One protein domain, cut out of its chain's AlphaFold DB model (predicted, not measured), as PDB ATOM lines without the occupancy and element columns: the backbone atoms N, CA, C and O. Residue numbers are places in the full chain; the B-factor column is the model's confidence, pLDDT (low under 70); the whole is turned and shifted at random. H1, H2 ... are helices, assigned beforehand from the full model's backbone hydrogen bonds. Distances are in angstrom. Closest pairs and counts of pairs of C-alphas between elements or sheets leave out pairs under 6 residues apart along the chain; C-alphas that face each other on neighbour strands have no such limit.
ATOM      1  N   ALA A 108      54.769 -43.995 -12.187       60.59
ATOM      2  CA  ALA A 108      54.396 -44.148 -13.600       60.59
ATOM      3  C   ALA A 108      53.563 -42.962 -14.137       60.59
ATOM      4  O   ALA A 108      53.748 -42.529 -15.274       60.59
ATOM      5  N   THR A 109      52.725 -42.364 -13.285       66.62
ATOM      6  CA  THR A 109      51.929 -41.160 -13.571       66.62
ATOM      7  C   THR A 109      52.769 -39.898 -13.808       66.62
ATOM      8  O   THR A 109      52.451 -39.094 -14.678       66.62
ATOM      9  N   ALA A 110      53.860 -39.702 -13.066       62.50
ATOM     10  CA  ALA A 110      54.738 -38.541 -13.237       62.50
ATOM     11  C   ALA A 110      55.605 -38.654 -14.505       62.50
ATOM     12  O   ALA A 110      55.992 -37.644 -15.098       62.50
ATOM     13  N   SER A 111      55.916 -39.884 -14.928       63.59
ATOM     14  CA  SER A 111      56.585 -40.149 -16.207       63.59
ATOM     15  C   SER A 111      55.642 -39.892 -17.390       63.59
ATOM     16  O   SER A 111      55.990 -39.143 -18.305       63.59
ATOM     17  N   SER A 112      54.403 -40.401 -17.325       66.56
ATOM     18  CA  SER A 112      53.411 -40.188 -18.384       66.56
ATOM     19  C   SER A 112      53.032 -38.712 -18.549       66.56
ATOM     20  O   SER A 112      52.982 -38.225 -19.674       66.56
ATOM     21  N   GLN A 113      52.868 -37.957 -17.455       69.06
ATOM     22  CA  GLN A 113      52.604 -36.514 -17.521       69.06
ATOM     23  C   GLN A 113      53.739 -35.738 -18.205       69.06
ATOM     24  O   GLN A 113      53.473 -34.884 -19.052       69.06
ATOM     25  N   ARG A 114      55.007 -36.046 -17.896       68.25
ATOM     26  CA  ARG A 114      56.162 -35.398 -18.546       68.25
ATOM     27  C   ARG A 114      56.231 -35.714 -20.041       68.25
ATOM     28  O   ARG A 114      56.479 -34.813 -20.843       68.25
ATOM     29  N   GLN A 115      55.951 -36.959 -20.424       69.88
ATOM     30  CA  GLN A 115      55.892 -37.365 -21.827       69.88
ATOM     31  C   GLN A 115      54.759 -36.654 -22.586       69.88
ATOM     32  O   GLN A 115      54.979 -36.185 -23.705       69.88
ATOM     33  N   THR A 116      53.583 -36.500 -21.970       72.62
ATOM     34  CA  THR A 116      52.459 -35.747 -22.545       72.62
ATOM     35  C   THR A 116      52.822 -34.281 -22.778       72.62
ATOM     36  O   THR A 116      52.585 -33.761 -23.867       72.62
ATOM     37  N   MET A 117      53.462 -33.616 -21.808       69.50
ATOM     38  CA  MET A 117      53.870 -32.208 -21.944       69.50
ATOM     39  C   MET A 117      54.892 -31.991 -23.071       69.50
ATOM     40  O   MET A 117      54.800 -31.007 -23.808       69.50
ATOM     41  N   SER A 118      55.843 -32.917 -23.241       70.62
ATOM     42  CA  SER A 118      56.815 -32.871 -24.344       70.62
ATOM     43  C   SER A 118      56.131 -33.000 -25.711       70.62
ATOM     44  O   SER A 118      56.393 -32.214 -26.623       70.62
ATOM     45  N   GLN A 119      55.179 -33.927 -25.839       74.31
ATOM     46  CA  GLN A 119      54.414 -34.103 -27.075       74.31
ATOM     47  C   GLN A 119      53.520 -32.899 -27.395       74.31
ATOM     48  O   GLN A 119      53.474 -32.481 -28.548       74.31
ATOM     49  N   LEU A 120      52.885 -32.288 -26.390       76.38
ATOM     50  CA  LEU A 120      52.091 -31.059 -26.542       76.38
ATOM     51  C   LEU A 120      52.926 -29.907 -27.114       76.38
ATOM     52  O   LEU A 120      52.465 -29.143 -27.961       76.38
ATOM     53  N   ARG A 121      54.193 -29.800 -26.699       75.38
ATOM     54  CA  ARG A 121      55.127 -28.815 -27.258       75.38
ATOM     55  C   ARG A 121      55.463 -29.109 -28.720       75.38
ATOM     56  O   ARG A 121      55.486 -28.181 -29.524       75.38
ATOM     57  N   VAL A 122      55.719 -30.373 -29.067       78.19
ATOM     58  CA  VAL A 122      55.947 -30.785 -30.465       78.19
ATOM     59  C   VAL A 122      54.715 -30.486 -31.317       78.19
ATOM     60  O   VAL A 122      54.854 -29.960 -32.419       78.19
ATOM     61  N   GLU A 123      53.515 -30.738 -30.792       79.19
ATOM     62  CA  GLU A 123      52.258 -30.406 -31.458       79.19
ATOM     63  C   GLU A 123      52.110 -28.899 -31.671       79.19
ATOM     64  O   GLU A 123      51.777 -28.476 -32.773       79.19
ATOM     65  N   LEU A 124      52.412 -28.072 -30.666       82.12
ATOM     66  CA  LEU A 124      52.337 -26.615 -30.790       82.12
ATOM     67  C   LEU A 124      53.314 -26.082 -31.848       82.12
ATOM     68  O   LEU A 124      52.955 -25.224 -32.652       82.12
ATOM     69  N   ILE A 125      54.536 -26.621 -31.884       83.31
ATOM     70  CA  ILE A 125      55.529 -26.294 -32.914       83.31
ATOM     71  C   ILE A 125      55.005 -26.713 -34.295       83.31
ATOM     72  O   ILE A 125      55.013 -25.906 -35.226       83.31
ATOM     73  N   ALA A 126      54.503 -27.943 -34.430       83.94
ATOM     74  CA  ALA A 126      53.913 -28.437 -35.669       83.94
ATOM     75  C   ALA A 126      52.706 -27.591 -36.108       83.94
ATOM     76  O   ALA A 126      52.572 -27.289 -37.293       83.94
ATOM     77  N   ARG A 127      51.876 -27.136 -35.162       84.69
ATOM     78  CA  ARG A 127      50.733 -26.244 -35.393       84.69
ATOM     79  C   ARG A 127      51.151 -24.886 -35.888       84.69
ATOM     80  O   ARG A 127      50.619 -24.438 -36.897       84.69
ATOM     81  N   MET A 128      52.167 -24.293 -35.278       85.38
ATOM     82  CA  MET A 128      52.716 -23.040 -35.769       85.38
ATOM     83  C   MET A 128      53.224 -23.181 -37.209       85.38
ATOM     84  O   MET A 128      52.915 -22.330 -38.041       85.38
ATOM     85  N   PHE A 129      53.914 -24.276 -37.550       86.31
ATOM     86  CA  PHE A 129      54.332 -24.537 -38.932       86.31
ATOM     87  C   PHE A 129      53.157 -24.776 -39.885       86.31
ATOM     88  O   PHE A 129      53.182 -24.281 -41.012       86.31
ATOM     89  N   ALA A 130      52.132 -25.514 -39.465       86.69
ATOM     90  CA  ALA A 130      50.976 -25.799 -40.305       86.69
ATOM     91  C   ALA A 130      50.111 -24.562 -40.569       86.69
ATOM     92  O   ALA A 130      49.712 -24.331 -41.708       86.69
ATOM     93  N   GLU A 131      49.865 -23.744 -39.546       84.44
ATOM     94  CA  GLU A 131      49.033 -22.544 -39.645       84.44
ATOM     95  C   GLU A 131      49.724 -21.389 -40.373       84.44
ATOM     96  O   GLU A 131      49.046 -20.626 -41.060       84.44
ATOM     97  N   THR A 132      51.050 -21.256 -40.249       84.56
ATOM     98  CA  THR A 132      51.796 -20.150 -40.878       84.56
ATOM     99  C   THR A 132      52.455 -20.556 -42.193       84.56
ATOM    100  O   THR A 132      52.238 -19.910 -43.215       84.56
ATOM    101  N   GLY A 133      53.232 -21.641 -42.197       85.44
ATOM    102  CA  GLY A 133      54.019 -22.072 -43.349       85.44
ATOM    103  C   GLY A 133      53.186 -22.850 -44.358       85.44
ATOM    104  O   GLY A 133      53.012 -22.415 -45.494       85.44
ATOM    105  N   TYR A 134      52.634 -23.992 -43.941       86.00
ATOM    106  CA  TYR A 134      51.903 -24.861 -44.864       86.00
ATOM    107  C   TYR A 134      50.611 -24.216 -45.362       86.00
ATOM    108  O   TYR A 134      50.311 -24.326 -46.545       86.00
ATOM    109  N   ARG A 135      49.880 -23.479 -44.519       85.25
ATOM    110  CA  ARG A 135      48.692 -22.731 -44.956       85.25
ATOM    111  C   ARG A 135      49.010 -21.753 -46.089       85.25
ATOM    112  O   ARG A 135      48.277 -21.705 -47.073       85.25
ATOM    113  N   TYR A 136      50.099 -20.998 -45.960       86.44
ATOM    114  CA  TYR A 136      50.543 -20.071 -46.998       86.44
ATOM    115  C   TYR A 136      51.005 -20.812 -48.258       86.44
ATOM    116  O   TYR A 136      50.630 -20.433 -49.365       86.44
ATOM    117  N   LEU A 137      51.738 -21.914 -48.096       88.06
ATOM    118  CA  LEU A 137      52.162 -22.763 -49.209       88.06
ATOM    119  C   LEU A 137      50.963 -23.321 -49.982       88.06
ATOM    120  O   LEU A 137      50.946 -23.239 -51.203       88.06
ATOM    121  N   PHE A 138      49.943 -23.838 -49.297       85.38
ATOM    122  CA  PHE A 138      48.734 -24.338 -49.951       85.38
ATOM    123  C   PHE A 138      47.973 -23.226 -50.672       85.38
ATOM    124  O   PHE A 138      47.522 -23.453 -51.788       85.38
ATOM    125  N   ARG A 139      47.898 -22.012 -50.105       85.19
ATOM    126  CA  ARG A 139      47.339 -20.849 -50.818       85.19
ATOM    127  C   ARG A 139      48.118 -20.526 -52.088       85.19
ATOM    128  O   ARG A 139      47.506 -20.315 -53.128       85.19
ATOM    129  N   LEU A 140      49.450 -20.543 -52.033       85.62
ATOM    130  CA  LEU A 140      50.289 -20.340 -53.215       85.62
ATOM    131  C   LEU A 140      50.058 -21.428 -54.264       85.62
ATOM    132  O   LEU A 140      49.844 -21.106 -55.429       85.62
ATOM    133  N   VAL A 141      50.038 -22.697 -53.856       85.12
ATOM    134  CA  VAL A 141      49.753 -23.821 -54.757       85.12
ATOM    135  C   VAL A 141      48.384 -23.643 -55.411       85.12
ATOM    136  O   VAL A 141      48.294 -23.703 -56.630       85.12
ATOM    137  N   THR A 142      47.335 -23.340 -54.644       82.44
ATOM    138  CA  THR A 142      46.002 -23.064 -55.193       82.44
ATOM    139  C   THR A 142      46.021 -21.879 -56.158       82.44
ATOM    140  O   THR A 142      45.462 -21.984 -57.245       82.44
ATOM    141  N   SER A 143      46.699 -20.779 -55.817       84.06
ATOM    142  CA  SER A 143      46.792 -19.605 -56.694       84.06
ATOM    143  C   SER A 143      47.499 -19.910 -58.019       84.06
ATOM    144  O   SER A 143      47.063 -19.441 -59.066       84.06
ATOM    145  N   LEU A 144      48.536 -20.757 -57.996       84.06
ATOM    146  CA  LEU A 144      49.248 -21.195 -59.196       84.06
ATOM    147  C   LEU A 144      48.390 -22.132 -60.049       84.06
ATOM    148  O   LEU A 144      48.387 -21.996 -61.267       84.06
ATOM    149  N   LEU A 145      47.631 -23.038 -59.426       80.88
ATOM    150  CA  LEU A 145      46.714 -23.936 -60.138       80.88
ATOM    151  C   LEU A 145      45.563 -23.174 -60.813       80.88
ATOM    152  O   LEU A 145      45.144 -23.537 -61.911       80.88
ATOM    153  N   VAL A 146      45.062 -22.111 -60.176       79.50
ATOM    154  CA  VAL A 146      44.036 -21.231 -60.761       79.50
ATOM    155  C   VAL A 146      44.637 -20.337 -61.857       79.50
ATOM    156  O   VAL A 146      44.025 -20.171 -62.906       79.50
ATOM    157  N   GLY A 147      45.846 -19.797 -61.657       81.00
ATOM    158  CA  GLY A 147      46.524 -18.938 -62.638       81.00
ATOM    159  C   GLY A 147      47.036 -19.671 -63.885       81.00
ATOM    160  O   GLY A 147      47.057 -19.092 -64.966       81.00
ATOM    161  N   HIS A 148      47.407 -20.950 -63.755       80.94
ATOM    162  CA  HIS A 148      47.920 -21.803 -64.834       80.94
ATOM    163  C   HIS A 148      46.979 -22.990 -65.087       80.94
ATOM    164  O   HIS A 148      47.311 -24.165 -64.897       80.94
ATOM    165  N   MET A 149      45.760 -22.660 -65.505       72.00
ATOM    166  CA  MET A 149      44.675 -23.621 -65.729       72.00
ATOM    167  C   MET A 149      44.991 -24.642 -66.836       72.00
ATOM    168  O   MET A 149      44.691 -25.825 -66.671       72.00
ATOM    169  N   GLU A 150      45.647 -24.224 -67.922       69.12
ATOM    170  CA  GLU A 150      46.022 -25.106 -69.042       69.12
ATOM    171  C   GLU A 150      47.020 -26.197 -68.605       69.12
ATOM    172  O   GLU A 150      46.803 -27.390 -68.847       69.12
ATOM    173  N   ASP A 151      48.059 -25.813 -67.860       70.44
ATOM    174  CA  ASP A 151      49.070 -26.737 -67.330       70.44
ATOM    175  C   ASP A 151      48.484 -27.694 -66.279       70.44
ATOM    176  O   ASP A 151      48.842 -28.875 -66.212       70.44
ATOM    177  N   THR A 152      47.532 -27.213 -65.475       65.12
ATOM    178  CA  THR A 152      46.842 -28.016 -64.452       65.12
ATOM    179  C   THR A 152      45.984 -29.121 -65.076       65.12
ATOM    180  O   THR A 152      45.967 -30.267 -64.604       65.12
ATOM    181  N   GLN A 153      45.304 -28.808 -66.182       65.75
ATOM    182  CA  GLN A 153      44.553 -29.795 -66.956       65.75
ATOM    183  C   GLN A 153      45.498 -30.841 -67.564       65.75
ATOM    184  O   GLN A 153      45.246 -32.041 -67.425       65.75
ATOM    185  N   ALA A 154      46.639 -30.422 -68.123       63.94
ATOM    186  CA  ALA A 154      47.657 -31.330 -68.658       63.94
ATOM    187  C   ALA A 154      48.276 -32.255 -67.584       63.94
ATOM    188  O   ALA A 154      48.514 -33.442 -67.831       63.94
ATOM    189  N   MET A 155      48.490 -31.759 -66.361       63.78
ATOM    190  CA  MET A 155      49.010 -32.559 -65.244       63.78
ATOM    191  C   MET A 155      48.025 -33.656 -64.799       63.78
ATOM    192  O   MET A 155      48.436 -34.776 -64.483       63.78
ATOM    193  N   THR A 156      46.719 -33.371 -64.842       62.56
ATOM    194  CA  THR A 156      45.655 -34.340 -64.518       62.56
ATOM    195  C   THR A 156      45.600 -35.484 -65.537       62.56
ATOM    196  O   THR A 156      45.477 -36.651 -65.148       62.56
ATOM    197  N   VAL A 157      45.787 -35.173 -66.826       58.72
ATOM    198  CA  VAL A 157      45.851 -36.160 -67.923       58.72
ATOM    199  C   VAL A 157      46.966 -37.186 -67.684       58.72
ATOM    200  O   VAL A 157      46.760 -38.386 -67.869       58.72
ATOM    201  N   LYS A 158      48.125 -36.743 -67.183       60.72
ATOM    202  CA  LYS A 158      49.285 -37.611 -66.915       60.72
ATOM    203  C   LYS A 158      49.117 -38.513 -65.682       60.72
ATOM    204  O   LYS A 158      49.728 -39.575 -65.626       60.72
ATOM    205  N   LEU A 159      48.308 -38.106 -64.700       60.44
ATOM    206  CA  LEU A 159      48.162 -38.806 -63.414       60.44
ATOM    207  C   LEU A 159      47.130 -39.942 -63.426       60.44
ATOM    208  O   LEU A 159      47.264 -40.878 -62.639       60.44
ATOM    209  N   ARG A 160      46.082 -39.863 -64.258       58.28
ATOM    210  CA  ARG A 160      44.970 -40.839 -64.238       58.28
ATOM    211  C   ARG A 160      44.580 -41.412 -65.599       58.28
ATOM    212  O   ARG A 160      43.647 -42.208 -65.643       58.28
ATOM    213  N   GLY A 161      45.247 -41.016 -66.687       60.78
ATOM    214  CA  GLY A 161      45.010 -41.546 -68.041       60.78
ATOM    215  C   GLY A 161      43.602 -41.306 -68.606       60.78
ATOM    216  O   GLY A 161      43.313 -41.730 -69.718       60.78
ATOM    217  N   ASN A 162      42.737 -40.619 -67.859       57.47
ATOM    218  CA  ASN A 162      41.351 -40.338 -68.194       57.47
ATOM    219  C   ASN A 162      41.119 -38.830 -68.093       57.47
ATOM    220  O   ASN A 162      41.526 -38.200 -67.113       57.47
ATOM    221  N   TRP A 163      40.432 -38.271 -69.089       53.81
ATOM    222  CA  TRP A 163      40.003 -36.875 -69.113       53.81
ATOM    223  C   TRP A 163      38.861 -36.665 -68.124       53.81
ATOM    224  O   TRP A 163      37.687 -36.667 -68.484       53.81
ATOM    225  N   ILE A 164      39.205 -36.504 -66.851       60.19
ATOM    226  CA  ILE A 164      38.305 -35.875 -65.894       60.19
ATOM    227  C   ILE A 164      38.716 -34.401 -65.875       60.19
ATOM    228  O   ILE A 164      39.809 -34.110 -65.378       60.19
ATOM    229  N   PRO A 165      37.919 -33.479 -66.448       57.66
ATOM    230  CA  PRO A 165      38.243 -32.062 -66.413       57.66
ATOM    231  C   PRO A 165      38.346 -31.623 -64.951       57.66
ATOM    232  O   PRO A 165      37.390 -31.726 -64.179       57.66
ATOM    233  N   TYR A 166      39.541 -31.194 -64.553       61.00
ATOM    234  CA  TYR A 166      39.788 -30.681 -63.216       61.00
ATOM    235  C   TYR A 166      39.199 -29.269 -63.150       61.00
ATOM    236  O   TYR A 166      39.756 -28.331 -63.713       61.00
ATOM    237  N   GLY A 167      38.019 -29.133 -62.543       62.31
ATOM    238  CA  GLY A 167      37.305 -27.861 -62.435       62.31
ATOM    239  C   GLY A 167      37.925 -26.930 -61.393       62.31
ATOM    240  O   GLY A 167      37.347 -26.749 -60.324       62.31
ATOM    241  N   THR A 168      39.091 -26.351 -61.686       59.78
ATOM    242  CA  THR A 168      39.728 -25.303 -60.861       59.78
ATOM    243  C   THR A 168      39.070 -23.936 -60.994       59.78
ATOM    244  O   THR A 168      39.295 -23.085 -60.143       59.78
ATOM    245  N   ASP A 169      38.223 -23.730 -62.004       61.09
ATOM    246  CA  ASP A 169      37.558 -22.447 -62.286       61.09
ATOM    247  C   ASP A 169      36.628 -21.984 -61.144       61.09
ATOM    248  O   ASP A 169      36.383 -20.801 -60.942       61.09
ATOM    249  N   GLN A 170      36.139 -22.926 -60.330       66.19
ATOM    250  CA  GLN A 170      35.292 -22.630 -59.168       66.19
ATOM    251  C   GLN A 170      36.079 -22.482 -57.859       66.19
ATOM    252  O   GLN A 170      35.486 -22.273 -56.799       66.19
ATOM    253  N   TRP A 171      37.404 -22.651 -57.884       70.69
ATOM    254  CA  TRP A 171      38.207 -22.610 -56.669       70.69
ATOM    255  C   TRP A 171      38.513 -21.167 -56.300       70.69
ATOM    256  O   TRP A 171      39.148 -20.434 -57.051       70.69
ATOM    257  N   ASN A 172      38.090 -20.769 -55.104       72.00
ATOM    258  CA  ASN A 172      38.469 -19.475 -54.562       72.00
ATOM    259  C   ASN A 172      39.973 -19.496 -54.204       72.00
ATOM    260  O   ASN A 172      40.393 -20.362 -53.439       72.00
ATOM    261  N   PRO A 173      40.807 -18.567 -54.696       68.69
ATOM    262  CA  PRO A 173      42.204 -18.463 -54.264       68.69
ATOM    263  C   PRO A 173      42.361 -18.255 -52.743       68.69
ATOM    264  O   PRO A 173      43.364 -18.669 -52.161       68.69
ATOM    265  N   ASP A 174      41.342 -17.694 -52.084       71.25
ATOM    266  CA  ASP A 174      41.310 -17.390 -50.648       71.25
ATOM    267  C   ASP A 174      40.655 -18.487 -49.786       71.25
ATOM    268  O   ASP A 174      40.028 -18.197 -48.764       71.25
ATOM    269  N   LEU A 175      40.792 -19.766 -50.156       75.12
ATOM    270  CA  LEU A 175      40.248 -20.883 -49.366       75.12
ATOM    271  C   LEU A 175      40.615 -20.785 -47.869       75.12
ATOM    272  O   LEU A 175      41.774 -20.566 -47.478       75.12
ATOM    273  N   ASP A 176      39.611 -21.005 -47.012       76.62
ATOM    274  CA  ASP A 176      39.806 -21.125 -45.568       76.62
ATOM    275  C   ASP A 176      40.398 -22.499 -45.231       76.62
ATOM    276  O   ASP A 176      39.699 -23.479 -44.975       76.62
ATOM    277  N   ILE A 177      41.725 -22.578 -45.275       78.31
ATOM    278  CA  ILE A 177      42.465 -23.789 -44.928       78.31
ATOM    279  C   ILE A 177      42.631 -23.860 -43.409       78.31
ATOM    280  O   ILE A 177      43.252 -22.981 -42.804       78.31
ATOM    281  N   LYS A 178      42.123 -24.938 -42.805       77.88
ATOM    282  CA  LYS A 178      42.334 -25.281 -41.393       77.88
ATOM    283  C   LYS A 178      43.235 -26.504 -41.296       77.88
ATOM    284  O   LYS A 178      42.940 -27.544 -41.880       77.88
ATOM    285  N   ALA A 179      44.330 -26.381 -40.552       73.75
ATOM    286  CA  ALA A 179      45.201 -27.508 -40.260       73.75
ATOM    287  C   ALA A 179      44.653 -28.274 -39.053       73.75
ATOM    288  O   ALA A 179      44.527 -27.712 -37.967       73.75
ATOM    289  N   ASN A 180      44.339 -29.556 -39.232       75.56
ATOM    290  CA  ASN A 180      44.101 -30.459 -38.114       75.56
ATOM    291  C   ASN A 180      45.387 -31.243 -37.846       75.56
ATOM    292  O   ASN A 180      45.835 -32.011 -38.696       75.56
ATOM    293  N   ILE A 181      45.994 -31.022 -36.683       68.62
ATOM    294  CA  ILE A 181      47.214 -31.707 -36.265       68.62
ATOM    295  C   ILE A 181      46.868 -32.454 -35.000       68.62
ATOM    296  O   ILE A 181      46.715 -31.861 -33.941       68.62
ATOM    297  N   THR A 182      46.726 -33.762 -35.130       61.16
ATOM    298  CA  THR A 182      46.551 -34.653 -33.992       61.16
ATOM    299  C   THR A 182      47.793 -35.527 -33.932       61.16
ATOM    300  O   THR A 182      48.024 -36.339 -34.834       61.16
TER     301      THR A 182
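What this domain is: This is residues 108 to 182 of the 342 residues of an uncharacterized protein of Methylobacterium sp. DM1 (UniProt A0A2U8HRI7). One long helix, H1, makes the long axis, and a shorter helix, H2, turns off its last end to form an L-shaped corner. From H2, residues 161 to 182, with no named element, fold back beside the later part of H1, while residues 108 to 119 of H1 stick out free. The printed part has 75 residues and is all helix, H1 then H2, with no named strand. It is extended, with a radius of gyration of the C-alphas of 19.2 A and spans of 58 by 27 by 15 A.

How they stand to each other: H1, residues 108 to 147, has a kink of 31 degrees near residue 130. A tight link of one residue joins it to H2, residues 149 to 160. The two are close but not clearly touching; their closest C-alphas, of Leu 145 and Thr 152, are 5.9 A apart. They run opposite ways at a steep tilt of 58 degrees. Every O i to N i+4 pair is within hydrogen-bond range in H2, and 33 of 36 in H1.

Where its parts are: H1 begins at C-alpha 108, (54.396, -44.148, -13.600), and measures 55.7 A. H2 measures 17.3 A and ends at C-alpha 160, (44.970, -40.839, -64.238).

The domain as a whole: The C-alphas farthest apart, of Ala 108 and Glu 150, are 59.2 A apart. The printed part has no cut. Mean pLDDT of the printed part is 72.9; residues under 70 include 108 to 115 and 152 to 170.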